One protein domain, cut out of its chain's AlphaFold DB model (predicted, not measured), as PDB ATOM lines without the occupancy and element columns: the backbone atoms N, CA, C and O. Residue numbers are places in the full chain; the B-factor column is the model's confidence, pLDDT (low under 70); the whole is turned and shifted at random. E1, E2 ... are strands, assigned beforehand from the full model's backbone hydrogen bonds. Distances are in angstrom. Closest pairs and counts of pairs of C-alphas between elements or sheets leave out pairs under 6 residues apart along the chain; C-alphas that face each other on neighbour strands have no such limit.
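What this domain is: This is residues 7 to 85 of the 91 residues of an uncharacterized protein of Caenorhabditis tropicalis (UniProt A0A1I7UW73). What does the model look like? One strongly twisted sheet, E3 E2 E1 E6 E7, forms a wall, and the separate hairpin E4 and E5 is over part of one face, with a gap between. What is it built of? The printed part has 79 residues with no named helix and seven strands, E1 to E7 in chain order; it is all strand, both sheets are antiparallel, and under half of the residues are in named elements. How large is it? It is compact, with a radius of gyration of the C-alphas of 12.2 A and spans of 38 by 27 by 25 A.

How they stand to each other: How is the large sheet joined? E1, residues 7 to 12, and E2, residues 18 to 24, are a hairpin with N 9 and O 21 at 2.9 A. E3, residues 37 to 39, completes a meander E1 E2 E3, each strand the antiparallel neighbour of the one before, with N 22 and O 38 at 2.8 A. What lies on the other side of E1? E6, residues 71 to 75, is its antiparallel neighbour, with N 74 and O 8 at 2.7 A, and forms a hairpin with edge strand E7, residues 80 to 84, with N 73 and O 82 at 2.8 A. Where is the second sheet? E4, residues 50 to 54, and E5, residues 59 to 63, are a hairpin, with N 52 and O 61 at 2.8 A. E3 and E4 are only just apart, closest 8.3 A.

Where its parts are: Where does E1 begin? C-alpha 7 is at (80.347, 22.625, 131.144), and E1 is 16.5 A long. Which strand is longest? E2 has 7 residues and measures 19.8 A. Where does E7 end? C-alpha 84 is at (71.048, 26.732, 140.373).

The domain as a whole: What is farthest apart? The C-alphas of Tyr 15 and Gly 28 are 37.9 A apart. Is anything missing or uncertain? The printed part has no cut, and no printed residue is under 70 in pLDDT. Which link is long? E2 to E3, with 12 residues between.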
ATOM      1  N   TYR A   7      81.573  22.422 130.380       94.75
ATOM      2  CA  TYR A   7      80.347  22.625 131.144       94.75
ATOM      3  C   TYR A   7      79.388  23.434 130.285       94.75
ATOM      4  O   TYR A   7      79.799  24.406 129.657       94.75
ATOM      5  N   ARG A   8      78.122  23.034 130.232       95.44
ATOM      6  CA  ARG A   8      77.081  23.801 129.542       95.44
ATOM      7  C   ARG A   8      76.091  24.336 130.553       95.44
ATOM      8  O   ARG A   8      75.939  23.745 131.617       95.44
ATOM      9  N   ARG A   9      75.405  25.417 130.220       94.81
ATOM     10  CA  ARG A   9      74.266  25.886 131.003       94.81
ATOM     11  C   ARG A   9      73.190  26.459 130.105       94.81
ATOM     12  O   ARG A   9      73.506  26.991 129.045       94.81
ATOM     13  N   ILE A  10      71.950  26.337 130.548       94.44
ATOM     14  CA  ILE A  10      70.819  27.084 130.013       94.44
ATOM     15  C   ILE A  10      70.426  28.071 131.100       94.44
ATOM     16  O   ILE A  10      70.000  27.655 132.179       94.44
ATOM     17  N   VAL A  11      70.628  29.354 130.826       91.75
ATOM     18  CA  VAL A  11      70.336  30.451 131.756       91.75
ATOM     19  C   VAL A  11      69.292  31.375 131.158       91.75
ATOM     20  O   VAL A  11      69.173  31.483 129.936       91.75
ATOM     21  N   GLU A  12      68.524  32.015 132.030       85.25
ATOM     22  CA  GLU A  12      67.560  33.038 131.639       85.25
ATOM     23  C   GLU A  12      68.224  34.412 131.739       85.25
ATOM     24  O   GLU A  12      68.641  34.856 132.810       85.25
ATOM     25  N   MET A  13      68.370  35.055 130.588       79.81
ATOM     26  CA  MET A  13      68.912  36.397 130.435       79.81
ATOM     27  C   MET A  13      67.797  37.438 130.604       79.81
ATOM     28  O   MET A  13      66.658  37.130 130.964       79.81
ATOM     29  N   THR A  14      68.121  38.708 130.369       74.56
ATOM     30  CA  THR A  14      67.152  39.806 130.438       74.56
ATOM     31  C   THR A  14      65.945  39.530 129.531       74.56
ATOM     32  O   THR A  14      66.087  38.973 128.445       74.56
ATOM     33  N   TYR A  15      64.748  39.914 129.985       73.25
ATOM     34  CA  TYR A  15      63.480  39.742 129.257       73.25
ATOM     35  C   TYR A  15      63.055  38.286 128.982       73.25
ATOM     36  O   TYR A  15      62.237  38.045 128.100       73.25
ATOM     37  N   GLY A  16      63.571  37.310 129.736       73.06
ATOM     38  CA  GLY A  16      63.131  35.911 129.634       73.06
ATOM     39  C   GLY A  16      63.769  35.126 128.487       73.06
ATOM     40  O   GLY A  16      63.372  33.993 128.203       73.06
ATOM     41  N   VAL A  17      64.775  35.702 127.824       83.06
ATOM     42  CA  VAL A  17      65.521  35.029 126.757       83.06
ATOM     43  C   VAL A  17      66.376  33.920 127.362       83.06
ATOM     44  O   VAL A  17      67.211  34.167 128.228       83.06
ATOM     45  N   LYS A  18      66.188  32.683 126.899       88.94
ATOM     46  CA  LYS A  18      67.016  31.549 127.320       88.94
ATOM     47  C   LYS A  18      68.229  31.419 126.414       88.94
ATOM     48  O   LYS A  18      68.085  31.321 125.200       88.94
ATOM     49  N   GLU A  19      69.410  31.338 127.012       91.81
ATOM     50  CA  GLU A  19      70.658  31.152 126.281       91.81
ATOM     51  C   GLU A  19      71.361  29.860 126.682       91.81
ATOM     52  O   GLU A  19      71.541  29.577 127.870       91.81
ATOM     53  N   GLU A  20      71.819  29.100 125.680       94.69
ATOM     54  CA  GLU A  20      72.767  28.012 125.907       94.69
ATOM     55  C   GLU A  20      74.195  28.559 125.868       94.69
ATOM     56  O   GLU A  20      74.648  29.133 124.871       94.69
ATOM     57  N   GLN A  21      74.916  28.349 126.964       95.00
ATOM     58  CA  GLN A  21      76.271  28.841 127.153       95.00
ATOM     59  C   GLN A  21      77.235  27.693 127.449       95.00
ATOM     60  O   GLN A  21      76.858  26.657 128.003       95.00
ATOM     61  N   LEU A  22      78.497  27.884 127.079       95.50
ATOM     62  CA  LEU A  22      79.567  26.903 127.190       95.50
ATOM     63  C   LEU A  22      80.733  27.479 127.992       95.50
ATOM     64  O   LEU A  22      81.204  28.578 127.726       95.50
ATOM     65  N   TYR A  23      81.239  26.694 128.932       95.25
ATOM     66  CA  TYR A  23      82.482  26.951 129.643       95.25
ATOM     67  C   TYR A  23      83.463  25.818 129.360       95.25
ATOM     68  O   TYR A  23      83.158  24.642 129.581       95.25
ATOM     69  N   ARG A  24      84.668  26.168 128.908       95.44
ATOM     70  CA  ARG A  24      85.762  25.208 128.707       95.44
ATOM     71  C   ARG A  24      86.752  25.290 129.855       95.44
ATOM     72  O   ARG A  24      87.246  26.370 130.188       95.44
ATOM     73  N   VAL A  25      87.088  24.142 130.435       93.88
ATOM     74  CA  VAL A  25      88.144  24.057 131.447       93.88
ATOM     75  C   VAL A  25      89.491  24.342 130.790       93.88
ATOM     76  O   VAL A  25      89.827  23.774 129.748       93.88
ATOM     77  N   CYS A  26      90.272  25.227 131.410       93.19
ATOM     78  CA  CYS A  26      91.594  25.576 130.916       93.19
ATOM     79  C   CYS A  26      92.593  24.425 131.032       93.19
ATOM     80  O   CYS A  26      92.754  23.805 132.085       93.19
ATOM     81  N   ASN A  27      93.317  24.201 129.941       89.31
ATOM     82  CA  ASN A  27      94.437  23.288 129.814       89.31
ATOM     83  C   ASN A  27      95.583  23.964 129.034       89.31
ATOM     84  O   ASN A  27      95.485  25.121 128.622       89.31
ATOM     85  N   GLY A  28      96.697  23.251 128.844       88.44
ATOM     86  CA  GLY A  28      97.870  23.800 128.153       88.44
ATOM     87  C   GLY A  28      97.623  24.192 126.690       88.44
ATOM     88  O   GLY A  28      98.317  25.069 126.186       88.44
ATOM     89  N   LYS A  29      96.622  23.591 126.033       90.69
ATOM     90  CA  LYS A  29      96.335  23.727 124.596       90.69
ATOM     91  C   LYS A  29      95.270  24.785 124.278       90.69
ATOM     92  O   LYS A  29      95.282  25.334 123.185       90.69
ATOM     93  N   ASN A  30      94.362  25.101 125.209       92.06
ATOM     94  CA  ASN A  30      93.192  25.960 124.958       92.06
ATOM     95  C   ASN A  30      93.203  27.297 125.723       92.06
ATOM     96  O   ASN A  30      92.145  27.872 125.969       92.06
ATOM     97  N   LYS A  31      94.386  27.822 126.078       88.12
ATOM     98  CA  LYS A  31      94.542  29.031 126.918       88.12
ATOM     99  C   LYS A  31      93.738  30.257 126.452       88.12
ATOM    100  O   LYS A  31      93.374  31.081 127.279       88.12
ATOM    101  N   ARG A  32      93.472  30.392 125.145       89.62
ATOM    102  CA  ARG A  32      92.720  31.523 124.567       89.62
ATOM    103  C   ARG A  32      91.197  31.342 124.598       89.62
ATOM    104  O   ARG A  32      90.485  32.327 124.448       89.62
ATOM    105  N   THR A  33      90.704  30.116 124.775       92.06
ATOM    106  CA  THR A  33      89.286  29.749 124.581       92.06
ATOM    107  C   THR A  33      88.646  29.094 125.808       92.06
ATOM    108  O   THR A  33      87.643  28.381 125.698       92.06
ATOM    109  N   CYS A  34      89.238  29.302 126.984       94.31
ATOM    110  CA  CYS A  34      88.864  28.655 128.236       94.31
ATOM    111  C   CYS A  34      88.678  29.662 129.378       94.31
ATOM    112  O   CYS A  34      89.153  30.793 129.308       94.31
ATOM    113  N   GLY A  35      88.032  29.227 130.463       93.81
ATOM    114  CA  GLY A  35      87.949  30.012 131.700       93.81
ATOM    115  C   GLY A  35      86.878  31.104 131.706       93.81
ATOM    116  O   GLY A  35      86.825  31.892 132.644       93.81
ATOM    117  N   TYR A  36      86.015  31.140 130.694       94.62
ATOM    118  CA  TYR A  36      84.883  32.056 130.600       94.62
ATOM    119  C   TYR A  36      83.668  31.343 130.000       94.62
ATOM    120  O   TYR A  36      83.811  30.287 129.375       94.62
ATOM    121  N   TRP A  37      82.483  31.917 130.211       95.00
ATOM    122  CA  TRP A  37      81.255  31.489 129.546       95.00
ATOM    123  C   TRP A  37      81.128  32.176 128.192       95.00
ATOM    124  O   TRP A  37      81.354  33.379 128.074       95.00
ATOM    125  N   GLU A  38      80.760  31.412 127.174       94.94
ATOM    126  CA  GLU A  38      80.418  31.933 125.855       94.94
ATOM    127  C   GLU A  38      79.026  31.478 125.440       94.94
ATOM    128  O   GLU A  38      78.609  30.367 125.763       94.94
ATOM    129  N   ASN A  39      78.325  32.313 124.687       94.25
ATOM    130  CA  ASN A  39      77.077  31.933 124.048       94.25
ATOM    131  C   ASN A  39      77.378  30.979 122.876       94.25
ATOM    132  O   ASN A  39      78.246  31.248 122.044       94.25
ATOM    133  N   ILE A  40      76.683  29.840 122.802       93.44
ATOM    134  CA  ILE A  40      76.972  28.823 121.778       93.44
ATOM    135  C   ILE A  40      76.604  29.300 120.368       93.44
ATOM    136  O   ILE A  40      77.265  28.882 119.414       93.44
ATOM    137  N   GLN A  41      75.596  30.159 120.231       90.88
ATOM    138  CA  GLN A  41      75.135  30.676 118.944       90.88
ATOM    139  C   GLN A  41      76.035  31.814 118.460       90.88
ATOM    140  O   GLN A  41      76.610  31.722 117.380       90.88
ATOM    141  N   THR A  42      76.217  32.854 119.276       92.31
ATOM    142  CA  THR A  42      76.938  34.071 118.862       92.31
ATOM    143  C   THR A  42      78.448  33.992 119.070       92.31
ATOM    144  O   THR A  42      79.180  34.833 118.560       92.31
ATOM    145  N   LYS A  43      78.932  33.008 119.842       92.19
ATOM    146  CA  LYS A  43      80.332  32.884 120.297       92.19
ATOM    147  C   LYS A  43      80.833  34.060 121.141       92.19
ATOM    148  O   LYS A  43      82.014  34.108 121.484       92.19
ATOM    149  N   ALA A  44      79.950  34.984 121.517       92.12
ATOM    150  CA  ALA A  44      80.290  36.107 122.374       92.12
ATOM    151  C   ALA A  44      80.561  35.633 123.807       92.12
ATOM    152  O   ALA A  44      79.917  34.702 124.303       92.12
ATOM    153  N   LYS A  45      81.503  36.294 124.485       92.94
ATOM    154  CA  LYS A  45      81.714  36.111 125.924       92.94
ATOM    155  C   LYS A  45      80.512  36.666 126.673       92.94
ATOM    156  O   LYS A  45      80.053  37.761 126.365       92.94
ATOM    157  N   VAL A  46      80.046  35.922 127.665       91.00
ATOM    158  CA  VAL A  46      78.922  36.330 128.501       91.00
ATOM    159  C   VAL A  46      79.436  36.748 129.866       91.00
ATOM    160  O   VAL A  46      80.304  36.092 130.447       91.00
ATOM    161  N   GLU A  47      78.883  37.840 130.376       89.75
ATOM    162  CA  GLU A  47      79.111  38.258 131.748       89.75
ATOM    163  C   GLU A  47      78.518  37.243 132.733       89.75
ATOM    164  O   GLU A  47      77.366  36.812 132.634       89.75
ATOM    165  N   SER A  48      79.337  36.837 133.694       91.19
ATOM    166  CA  SER A  48      79.004  35.828 134.688       91.19
ATOM    167  C   SER A  48      79.704  36.149 135.996       91.19
ATOM    168  O   SER A  48      80.739  36.824 136.010       91.19
ATOM    169  N   GLY A  49      79.254  35.528 137.080       91.06
ATOM    170  CA  GLY A  49      80.048  35.415 138.291       91.06
ATOM    171  C   GLY A  49      81.433  34.837 137.989       91.06
ATOM    172  O   GLY A  49      81.657  34.132 136.993       91.06
ATOM    173  N   LYS A  50      82.400  35.131 138.861       92.56
ATOM    174  CA  LYS A  50      83.788  34.682 138.708       92.56
ATOM    175  C   LYS A  50      83.833  33.158 138.762       92.56
ATOM    176  O   LYS A  50      83.836  32.561 139.842       92.56
ATOM    177  N   THR A  51      83.883  32.547 137.584       93.44
ATOM    178  CA  THR A  51      83.853  31.099 137.403       93.44
ATOM    179  C   THR A  51      85.274  30.565 137.296       93.44
ATOM    180  O   THR A  51      86.085  31.061 136.522       93.44
ATOM    181  N   THR A  52      85.589  29.547 138.088       92.69
ATOM    182  CA  THR A  52      86.896  28.879 138.083       92.69
ATOM    183  C   THR A  52      86.716  27.378 138.234       92.69
ATOM    184  O   THR A  52      85.816  26.921 138.935       92.69
ATOM    185  N   TYR A  53      87.584  26.589 137.602       92.00
ATOM    186  CA  TYR A  53      87.620  25.146 137.822       92.00
ATOM    187  C   TYR A  53      88.697  24.797 138.849       92.00
ATOM    188  O   TYR A  53      89.880  25.068 138.637       92.00
ATOM    189  N   ASN A  54      88.295  24.181 139.960       90.69
ATOM    190  CA  ASN A  54      89.210  23.698 140.981       90.69
ATOM    191  C   ASN A  54      89.570  22.235 140.696       90.69
ATOM    192  O   ASN A  54      88.738  21.344 140.864       90.69
ATOM    193  N   LYS A  55      90.823  21.994 140.292       86.38
ATOM    194  CA  LYS A  55      91.326  20.655 139.946       86.38
ATOM    195  C   LYS A  55      91.333  19.691 141.138       86.38
ATOM    196  O   LYS A  55      90.976  18.533 140.965       86.38
ATOM    197  N   ASN A  56      91.666  20.179 142.334       88.94
ATOM    198  CA  ASN A  56      91.745  19.357 143.548       88.94
ATOM    199  C   ASN A  56      90.351  18.903 143.994       88.94
ATOM    200  O   ASN A  56      90.129  17.731 144.269       88.94
ATOM    201  N   LYS A  57      89.389  19.832 143.995       88.25
ATOM    202  CA  LYS A  57      87.985  19.555 144.335       88.25
ATOM    203  C   LYS A  57      87.191  18.948 143.179       88.25
ATOM    204  O   LYS A  57      86.024  18.623 143.362       88.25
ATOM    205  N   LYS A  58      87.794  18.838 141.988       88.56
ATOM    206  CA  LYS A  58      87.146  18.355 140.761       88.56
ATOM    207  C   LYS A  58      85.826  19.084 140.452       88.56
ATOM    208  O   LYS A  58      84.893  18.491 139.917       88.56
ATOM    209  N   ALA A  59      85.752  20.378 140.774       88.25
ATOM    210  CA  ALA A  59      84.503  21.138 140.811       88.25
ATOM    211  C   ALA A  59      84.606  22.499 140.111       88.25
ATOM    212  O   ALA A  59      85.630  23.183 140.191       88.25
ATOM    213  N   LEU A  60      83.508  22.909 139.471       91.19
ATOM    214  CA  LEU A  60      83.317  24.265 138.967       91.19
ATOM    215  C   LEU A  60      82.813  25.151 140.111       91.19
ATOM    216  O   LEU A  60      81.806  24.842 140.741       91.19
ATOM    217  N   ILE A  61      83.528  26.236 140.388       91.50
ATOM    218  CA  ILE A  61      83.220  27.175 141.462       91.50
ATOM    219  C   ILE A  61      82.861  28.509 140.825       91.50
ATOM    220  O   ILE A  61      83.700  29.119 140.160       91.50
ATOM    221  N   ILE A  62      81.640  28.970 141.078       91.56
ATOM    222  CA  ILE A  62      81.162  30.294 140.682       91.56
ATOM    223  C   ILE A  62      81.105  31.148 141.947       91.56
ATOM    224  O   ILE A  62      80.386  30.828 142.890       91.56
ATOM    225  N   LYS A  63      81.913  32.207 141.998       91.25
ATOM    226  CA  LYS A  63      81.897  33.202 143.081       91.25
ATOM    227  C   LYS A  63      81.198  34.465 142.596       91.25
ATOM    228  O   LYS A  63      81.319  34.791 141.421       91.25
ATOM    229  N   LYS A  64      80.568  35.214 143.508       89.75
ATOM    230  CA  LYS A  64      79.806  36.432 143.169       89.75
ATOM    231  C   LYS A  64      78.768  36.138 142.072       89.75
ATOM    232  O   LYS A  64      78.848  36.697 140.986       89.75
ATOM    233  N   ILE A  65      77.885  35.173 142.350       88.81
ATOM    234  CA  ILE A  65      76.821  34.735 141.432       88.81
ATOM    235  C   ILE A  65      75.992  35.950 141.004       88.81
ATOM    236  O   ILE A  65      75.548  36.725 141.850       88.81
ATOM    237  N   LEU A  66      75.801  36.101 139.696       89.19
ATOM    238  CA  LEU A  66      74.953  37.110 139.075       89.19
ATOM    239  C   LEU A  66      73.575  36.529 138.754       89.19
ATOM    240  O   LEU A  66      73.381  35.314 138.711       89.19
ATOM    241  N   ARG A  67      72.610  37.401 138.448       83.94
ATOM    242  CA  ARG A  67      71.273  36.968 138.016       83.94
ATOM    243  C   ARG A  67      71.323  36.084 136.761       83.94
ATOM    244  O   ARG A  67      70.565  35.126 136.667       83.94
ATOM    245  N   THR A  68      72.253  36.365 135.853       85.19
ATOM    246  CA  THR A  68      72.491  35.616 134.607       85.19
ATOM    247  C   THR A  68      73.195  34.270 134.816       85.19
ATOM    248  O   THR A  68      73.421  33.541 133.854       85.19
ATOM    249  N   ASP A  69      73.551  33.908 136.054       89.44
ATOM    250  CA  ASP A  69      74.115  32.594 136.374       89.44
ATOM    251  C   ASP A  69      73.052  31.583 136.828       89.44
ATOM    252  O   ASP A  69      73.360  30.391 136.925       89.44
ATOM    253  N   PHE A  70      71.824  32.026 137.119       90.31
ATOM    254  CA  PHE A  70      70.731  31.139 137.517       90.31
ATOM    255  C   PHE A  70      70.197  30.365 136.312       90.31
ATOM    256  O   PHE A  70      69.947  30.922 135.242       90.31
ATOM    257  N   GLY A  71      70.025  29.058 136.486       92.19
ATOM    258  CA  GLY A  71      69.663  28.171 135.390       92.19
ATOM    259  C   GLY A  71      70.019  26.718 135.657       92.19
ATOM    260  O   GLY A  71      70.244  26.305 136.798       92.19
ATOM    261  N   ILE A  72      70.067  25.929 134.587       94.38
ATOM    262  CA  ILE A  72      70.399  24.505 134.650       94.38
ATOM    263  C   ILE A  72      71.774  24.296 134.031       94.38
ATOM    264  O   ILE A  72      72.026  24.701 132.898       94.38
ATOM    265  N   TYR A  73      72.662  23.661 134.788       94.69
ATOM    266  CA  TYR A  73      74.025  23.341 134.393       94.69
ATOM    267  C   TYR A  73      74.120  21.879 133.999       94.69
ATOM    268  O   TYR A  73      73.499  21.029 134.625       94.69
ATOM    269  N   TYR A  74      74.946  21.592 133.001       94.88
ATOM    270  CA  TYR A  74      75.058  20.287 132.377       94.88
ATOM    271  C   TYR A  74      76.510  19.848 132.195       94.88
ATOM    272  O   TYR A  74      77.398  20.642 131.866       94.88
ATOM    273  N   THR A  75      76.729  18.538 132.305       92.62
ATOM    274  CA  THR A  75      77.976  17.852 131.918       92.62
ATOM    275  C   THR A  75      77.673  16.526 131.219       92.62
ATOM    276  O   THR A  75      76.523  16.087 131.190       92.62
ATOM    277  N   GLY A  76      78.692  15.897 130.619       86.25
ATOM    278  CA  GLY A  76      78.541  14.588 129.971       86.25
ATOM    279  C   GLY A  76      77.535  14.606 128.818       86.25
ATOM    280  O   GLY A  76      76.680  13.734 128.745       86.25
ATOM    281  N   ASN A  77      77.593  15.639 127.970       82.81
ATOM    282  CA  ASN A  77      76.643  15.853 126.873       82.81
ATOM    283  C   ASN A  77      75.169  15.921 127.333       82.81
ATOM    284  O   ASN A  77      74.310  15.244 126.784       82.81
ATOM    285  N   LYS A  78      74.888  16.733 128.364       84.00
ATOM    286  CA  LYS A  78      73.553  16.905 128.975       84.00
ATOM    287  C   LYS A  78      73.005  15.674 129.720       84.00
ATOM    288  O   LYS A  78      71.858  15.692 130.134       84.00
ATOM    289  N   LYS A  79      73.834  14.653 129.984       88.06
ATOM    290  CA  LYS A  79      73.455  13.482 130.798       88.06
ATOM    291  C   LYS A  79      73.300  13.791 132.289       88.06
ATOM    292  O   LYS A  79      72.511  13.147 132.967       88.06
ATOM    293  N   TYR A  80      74.082  14.735 132.807       91.56
ATOM    294  CA  TYR A  80      74.050  15.110 134.220       91.56
ATOM    295  C   TYR A  80      73.684  16.573 134.349       91.56
ATOM    296  O   TYR A  80      74.359  17.407 133.738       91.56
ATOM    297  N   GLU A  81      72.693  16.865 135.183       93.69
ATOM    298  CA  GLU A  81      72.208  18.218 135.414       93.69
ATOM    299  C   GLU A  81      72.342  18.669 136.871       93.69
ATOM    300  O   GLU A  81      72.364  17.867 137.804       93.69
ATOM    301  N   GLN A  82      72.466  19.981 137.053       92.62
ATOM    302  CA  GLN A  82      72.420  20.653 138.344       92.62
ATOM    303  C   GLN A  82      71.668  21.970 138.182       92.62
ATOM    304  O   GLN A  82      72.105  22.856 137.445       92.62
ATOM    305  N   LYS A  83      70.562  22.128 138.909       91.69
ATOM    306  CA  LYS A  83      69.818  23.389 138.943       91.69
ATOM    307  C   LYS A  83      70.458  24.356 139.939       91.69
ATOM    308  O   LYS A  83      70.799  23.957 141.055       91.69
ATOM    309  N   VAL A  84      70.611  25.612 139.533       88.62
ATOM    310  CA  VAL A  84      71.048  26.732 140.373       88.62
ATOM    311  C   VAL A  84      69.901  27.732 140.421       88.62
ATOM    312  O   VAL A  84      69.635  28.430 139.443       88.62
ATOM    313  N   ASN A  85      69.196  27.762 141.551       82.94
ATOM    314  CA  ASN A  85      68.053  28.643 141.773       82.94
ATOM    315  C   ASN A  85      68.484  29.906 142.519       82.94
ATOM    316  O   ASN A  85      69.385  29.861 143.357       82.94
TER     317      ASN A  85